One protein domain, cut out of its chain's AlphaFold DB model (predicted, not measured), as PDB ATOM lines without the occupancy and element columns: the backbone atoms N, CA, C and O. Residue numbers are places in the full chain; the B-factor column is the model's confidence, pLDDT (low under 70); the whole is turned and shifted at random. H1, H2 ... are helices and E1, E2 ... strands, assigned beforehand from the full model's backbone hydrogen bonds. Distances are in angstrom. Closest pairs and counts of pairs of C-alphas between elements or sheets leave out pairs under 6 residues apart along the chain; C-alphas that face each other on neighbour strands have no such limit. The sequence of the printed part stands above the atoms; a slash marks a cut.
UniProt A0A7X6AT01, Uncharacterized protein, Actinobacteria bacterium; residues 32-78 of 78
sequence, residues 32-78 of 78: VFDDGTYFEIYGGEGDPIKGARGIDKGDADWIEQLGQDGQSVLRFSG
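AT A GLANCE: This is residues 32 to 78 of the 78 residues of an uncharacterized protein of Actinobacteria bacterium (UniProt A0A7X6AT01). An antiparallel hairpin of two strands, E1 and E2, makes the long axis of a loose model; the short helix H1 and the lone strand E3 lie toward the end where E1 begins, apart from each other. The stretch after E2 folds back along E1, residues 56 to 57 pairing with 37 to 38. The printed part has 47 residues, under half in named elements, ordered E1, E2, H1, E3; the class is mixed, the radius of gyration of the C-alphas 12.3 A, the spans 35 by 24 by 22 A.

IN THESE COORDINATES: E1, residues 37 to 44, measures 22.6 A from C-alpha 37 at (245.991, 182.237, 241.845). E2 is residues 47 to 51, 10.6 A; H1 60 to 65, 8.6 A; E3 72 to 75, 10.0 A, ending at C-alpha 75 (251.468, 173.459, 231.168).

HOW THE PARTS SIT: In the hairpin, N 42 and O 50 are within hydrogen-bond range at 2.8 A. E3 pairs with no named strand. In H1 every O i to N i+4 pair is within hydrogen-bond range. E1 is apart from H1 and E3.

THE WHOLE: The printed part has no cut and no long link. Residues 67 to 72 stand free. Confidence is under 70 at 11 residues, among them 66 to 71.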
ATOM      1  N   VAL A  32     245.072 177.639 236.566       90.50
ATOM      2  CA  VAL A  32     246.136 178.219 237.387       90.50
ATOM      3  C   VAL A  32     246.768 179.365 236.610       90.50
ATOM      4  O   VAL A  32     247.097 179.231 235.429       90.50
ATOM      5  N   PHE A  33     246.908 180.506 237.271       91.19
ATOM      6  CA  PHE A  33     247.430 181.727 236.679       91.19
ATOM      7  C   PHE A  33     248.888 181.968 237.080       91.19
ATOM      8  O   PHE A  33     249.339 181.514 238.132       91.19
ATOM      9  N   ASP A  34     249.603 182.736 236.260       90.88
ATOM     10  CA  ASP A  34     251.016 183.108 236.455       90.88
ATOM     11  C   ASP A  34     251.304 183.881 237.761       90.88
ATOM     12  O   ASP A  34     252.446 183.950 238.217       90.88
ATOM     13  N   ASP A  35     250.270 184.435 238.397       88.88
ATOM     14  CA  ASP A  35     250.341 185.111 239.694       88.88
ATOM     15  C   ASP A  35     250.100 184.188 240.907       88.88
ATOM     16  O   ASP A  35     249.986 184.668 242.042       88.88
ATOM     17  N   GLY A  36     250.017 182.871 240.681       84.94
ATOM     18  CA  GLY A  36     249.808 181.852 241.717       84.94
ATOM     19  C   GLY A  36     248.365 181.759 242.225       84.94
ATOM     20  O   GLY A  36     248.088 181.105 243.230       84.94
ATOM     21  N   THR A  37     247.418 182.433 241.572       90.44
ATOM     22  CA  THR A  37     245.991 182.237 241.845       90.44
ATOM     23  C   THR A  37     245.398 181.151 240.958       90.44
ATOM     24  O   THR A  37     245.977 180.788 239.936       90.44
ATOM     25  N   TYR A  38     244.224 180.635 241.320       91.31
ATOM     26  CA  TYR A  38     243.506 179.690 240.475       91.31
ATOM     27  C   TYR A  38     241.998 179.934 240.458       91.31
ATOM     28  O   TYR A  38     241.420 180.548 241.358       91.31
ATOM     29  N   PHE A  39     241.353 179.416 239.417       91.25
ATOM     30  CA  PHE A  39     239.907 179.405 239.264       91.25
ATOM     31  C   PHE A  39     239.400 177.987 239.006       91.25
ATOM     32  O   PHE A  39     239.865 177.318 238.087       91.25
ATOM     33  N   GLU A  40     238.431 177.537 239.800       90.00
ATOM     34  CA  GLU A  40     237.822 176.215 239.654       90.00
ATOM     35  C   GLU A  40     236.565 176.267 238.773       90.00
ATOM     36  O   GLU A  40     235.661 177.085 238.969       90.00
ATOM     37  N   ILE A  41     236.485 175.325 237.840       90.00
ATOM     38  CA  ILE A  41     235.317 175.002 237.030       90.00
ATOM     39  C   ILE A  41     234.924 173.559 237.347       90.00
ATOM     40  O   ILE A  41     235.767 172.670 237.324       90.00
ATOM     41  N   TYR A  42     233.654 173.292 237.624       87.50
ATOM     42  CA  TYR A  42     233.193 171.956 237.992       87.50
ATOM     43  C   TYR A  42     231.799 171.649 237.450       87.50
ATOM     44  O   TYR A  42     230.970 172.539 237.247       87.50
ATOM     45  N   GLY A  43     231.522 170.364 237.229       82.62
ATOM     46  CA  GLY A  43     230.181 169.897 236.874       82.62
ATOM     47  C   GLY A  43     229.283 169.781 238.107       82.62
ATOM     48  O   GLY A  43     229.683 169.202 239.119       82.62
ATOM     49  N   GLY A  44     228.055 170.302 238.035       73.00
ATOM     50  CA  GLY A  44     227.054 170.175 239.094       73.00
ATOM     51  C   GLY A  44     225.788 169.455 238.631       73.00
ATOM     52  O   GLY A  44     225.476 169.387 237.445       73.00
ATOM     53  N   GLU A  45     225.007 168.936 239.577       70.25
ATOM     54  CA  GLU A  45     223.693 168.376 239.252       70.25
ATOM     55  C   GLU A  45     222.779 169.481 238.686       70.25
ATOM     56  O   GLU A  45     222.658 170.562 239.273       70.25
ATOM     57  N   GLY A  46     222.199 169.226 237.507       70.50
ATOM     58  CA  GLY A  46     221.308 170.146 236.791       70.50
ATOM     59  C   GLY A  46     221.988 171.259 235.982       70.50
ATOM     60  O   GLY A  46     221.303 171.924 235.211       70.50
ATOM     61  N   ASP A  47     223.303 171.450 236.113       72.81
ATOM     62  CA  ASP A  47     224.056 172.448 235.347       72.81
ATOM     63  C   ASP A  47     225.478 171.926 235.067       72.81
ATOM     64  O   ASP A  47     226.280 171.778 236.001       72.81
ATOM     65  N   PRO A  48     225.775 171.583 233.799       70.56
ATOM     66  CA  PRO A  48     226.971 170.837 233.436       70.56
ATOM     67  C   PRO A  48     228.270 171.629 233.613       70.56
ATOM     68  O   PRO A  48     229.325 170.999 233.653       70.56
ATOM     69  N   ILE A  49     228.229 172.966 233.718       78.38
ATOM     70  CA  ILE A  49     229.433 173.798 233.863       78.38
ATOM     71  C   ILE A  49     229.170 174.925 234.864       78.38
ATOM     72  O   ILE A  49     228.507 175.911 234.553       78.38
ATOM     73  N   LYS A  50     229.766 174.816 236.053       82.44
ATOM     74  CA  LYS A  50     229.750 175.856 237.086       82.44
ATOM     75  C   LYS A  50     231.152 176.404 237.298       82.44
ATOM     76  O   LYS A  50     232.116 175.651 237.303       82.44
ATOM     77  N   GLY A  51     231.253 177.710 237.514       81.38
ATOM     78  CA  GLY A  51     232.459 178.332 238.058       81.38
ATOM     79  C   GLY A  51     232.366 178.450 239.577       81.38
ATOM     80  O   GLY A  51     231.275 178.660 240.122       81.38
ATOM     81  N   ALA A  52     233.498 178.353 240.271       81.00
ATOM     82  CA  ALA A  52     233.591 178.773 241.663       81.00
ATOM     83  C   ALA A  52     233.173 180.244 241.813       81.00
ATOM     84  O   ALA A  52     233.142 181.017 240.856       81.00
ATOM     85  N   ARG A  53     232.803 180.651 243.031       75.81
ATOM     86  CA  ARG A  53     232.287 182.011 243.282       75.81
ATOM     87  C   ARG A  53     233.356 183.107 243.180       75.81
ATOM     88  O   ARG A  53     232.997 184.282 243.193       75.81
ATOM     89  N   GLY A  54     234.629 182.744 243.077       81.69
ATOM     90  CA  GLY A  54     235.743 183.676 242.979       81.69
ATOM     91  C   GLY A  54     237.045 182.964 242.644       81.69
ATOM     92  O   GLY A  54     237.045 181.772 242.336       81.69
ATOM     93  N   ILE A  55     238.125 183.735 242.690       85.12
ATOM     94  CA  ILE A  55     239.496 183.258 242.537       85.12
ATOM     95  C   ILE A  55     240.090 183.003 243.916       85.12
ATOM     96  O   ILE A  55     240.000 183.861 244.797       85.12
ATOM     97  N   ASP A  56     240.743 181.858 244.066       82.06
ATOM     98  CA  ASP A  56     241.436 181.471 245.286       82.06
ATOM     99  C   ASP A  56     242.959 181.542 245.092       82.06
ATOM    100  O   ASP A  56     243.479 181.567 243.973       82.06
ATOM    101  N   LYS A  57     243.696 181.617 246.206       80.69
ATOM    102  CA  LYS A  57     245.157 181.465 246.204       80.69
ATOM    103  C   LYS A  57     245.500 179.999 246.428       80.69
ATOM    104  O   LYS A  57     245.052 179.424 247.417       80.69
ATOM    105  N   GLY A  58     246.304 179.432 245.536       70.06
ATOM    106  CA  GLY A  58     246.981 178.160 245.763       70.06
ATOM    107  C   GLY A  58     248.423 178.458 246.143       70.06
ATOM    108  O   GLY A  58     249.052 179.307 245.516       70.06
ATOM    109  N   ASP A  59     248.953 177.823 247.184       67.38
ATOM    110  CA  ASP A  59     250.407 177.764 247.312       67.38
ATOM    111  C   ASP A  59     250.962 176.732 246.316       67.38
ATOM    112  O   ASP A  59     250.228 175.892 245.787       67.38
ATOM    113  N   ALA A  60     252.252 176.847 245.990       66.12
ATOM    114  CA  ALA A  60     252.896 175.977 245.004       66.12
ATOM    115  C   ALA A  60     252.738 174.494 245.377       66.12
ATOM    116  O   ALA A  60     252.446 173.677 244.511       66.12
ATOM    117  N   ASP A  61     252.817 174.177 246.671       72.12
ATOM    118  CA  ASP A  61     252.628 172.826 247.199       72.12
ATOM    119  C   ASP A  61     251.208 172.297 246.943       72.12
ATOM    120  O   ASP A  61     251.033 171.123 246.623       72.12
ATOM    121  N   TRP A  62     250.175 173.137 247.067       71.31
ATOM    122  CA  TRP A  62     248.797 172.757 246.760       71.31
ATOM    123  C   TRP A  62     248.568 172.578 245.256       71.31
ATOM    124  O   TRP A  62     247.881 171.638 244.856       71.31
ATOM    125  N   ILE A  63     249.173 173.432 244.423       69.31
ATOM    126  CA  ILE A  63     249.127 173.305 242.957       69.31
ATOM    127  C   ILE A  63     249.847 172.027 242.507       69.31
ATOM    128  O   ILE A  63     249.352 171.344 241.620       69.31
ATOM    129  N   GLU A  64     250.962 171.667 243.151       70.25
ATOM    130  CA  GLU A  64     251.683 170.410 242.916       70.25
ATOM    131  C   GLU A  64     250.956 169.166 243.455       70.25
ATOM    132  O   GLU A  64     251.230 168.060 242.985       70.25
ATOM    133  N   GLN A  65     250.067 169.317 244.445       71.31
ATOM    134  CA  GLN A  65     249.217 168.239 244.975       71.31
ATOM    135  C   GLN A  65     247.951 168.013 244.145       71.31
ATOM    136  O   GLN A  65     247.521 166.874 243.961       71.31
ATOM    137  N   LEU A  66     247.350 169.079 243.610       68.12
ATOM    138  CA  LEU A  66     246.620 168.953 242.349       68.12
ATOM    139  C   LEU A  66     247.621 168.460 241.290       68.12
ATOM    140  O   LEU A  66     248.800 168.527 241.507       68.12
ATOM    141  N   GLY A  67     247.285 167.873 240.161       61.53
ATOM    142  CA  GLY A  67     248.320 167.355 239.246       61.53
ATOM    143  C   GLY A  67     249.111 166.121 239.737       61.53
ATOM    144  O   GLY A  67     249.633 165.386 238.898       61.53
ATOM    145  N   GLN A  68     249.122 165.802 241.035       66.44
ATOM    146  CA  GLN A  68     249.443 164.475 241.564       66.44
ATOM    147  C   GLN A  68     248.150 163.667 241.803       66.44
ATOM    148  O   GLN A  68     247.082 164.211 242.082       66.44
ATOM    149  N   ASP A  69     248.247 162.349 241.617       54.81
ATOM    150  CA  ASP A  69     247.170 161.345 241.684       54.81
ATOM    151  C   ASP A  69     246.016 161.489 240.679       54.81
ATOM    152  O   ASP A  69     244.975 162.082 240.951       54.81
ATOM    153  N   GLY A  70     246.155 160.832 239.520       56.31
ATOM    154  CA  GLY A  70     245.049 160.628 238.571       56.31
ATOM    155  C   GLY A  70     244.590 161.892 237.840       56.31
ATOM    156  O   GLY A  70     243.551 161.874 237.185       56.31
ATOM    157  N   GLN A  71     245.362 162.972 237.942       69.62
ATOM    158  CA  GLN A  71     245.059 164.272 237.358       69.62
ATOM    159  C   GLN A  71     245.882 164.495 236.090       69.62
ATOM    160  O   GLN A  71     247.046 164.103 236.011       69.62
ATOM    161  N   SER A  72     245.273 165.116 235.080       75.44
ATOM    162  CA  SER A  72     245.991 165.527 233.867       75.44
ATOM    163  C   SER A  72     246.386 166.989 233.986       75.44
ATOM    164  O   SER A  72     245.557 167.821 234.349       75.44
ATOM    165  N   VAL A  73     247.635 167.297 233.652       79.38
ATOM    166  CA  VAL A  73     248.187 168.651 233.720       79.38
ATOM    167  C   VAL A  73     248.593 169.101 232.323       79.38
ATOM    168  O   VAL A  73     249.351 168.410 231.639       79.38
ATOM    169  N   LEU A  74     248.119 170.275 231.913       80.81
ATOM    170  CA  LEU A  74     248.579 170.972 230.717       80.81
ATOM    171  C   LEU A  74     249.311 172.246 231.142       80.81
ATOM    172  O   LEU A  74     248.687 173.177 231.642       80.81
ATOM    173  N   ARG A  75     250.627 172.280 230.921       82.19
ATOM    174  CA  ARG A  75     251.468 173.459 231.168       82.19
ATOM    175  C   ARG A  75     251.718 174.205 229.875       82.19
ATOM    176  O   ARG A  75     252.036 173.580 228.858       82.19
ATOM    177  N   PHE A  76     251.622 175.526 229.922       79.38
ATOM    178  CA  PHE A  76     251.932 176.371 228.779       79.38
ATOM    179  C   PHE A  76     253.363 176.886 228.914       79.38
ATOM    180  O   PHE A  76     253.652 177.779 229.697       79.38
ATOM    181  N   SER A  77     254.287 176.311 228.146       69.81
ATOM    182  CA  SER A  77     255.624 176.888 228.002       69.81
ATOM    183  C   SER A  77     255.539 178.105 227.080       69.81
ATOM    184  O   SER A  77     255.265 177.938 225.886       69.81
ATOM    185  N   GLY A  78     255.731 179.300 227.643       56.69
ATOM    186  CA  GLY A  78     255.955 180.538 226.888       56.69
ATOM    187  C   GLY A  78     257.288 180.556 226.149       56.69
ATOM    188  O   GLY A  78     258.240 179.888 226.617       56.69
TER     189      GLY A  78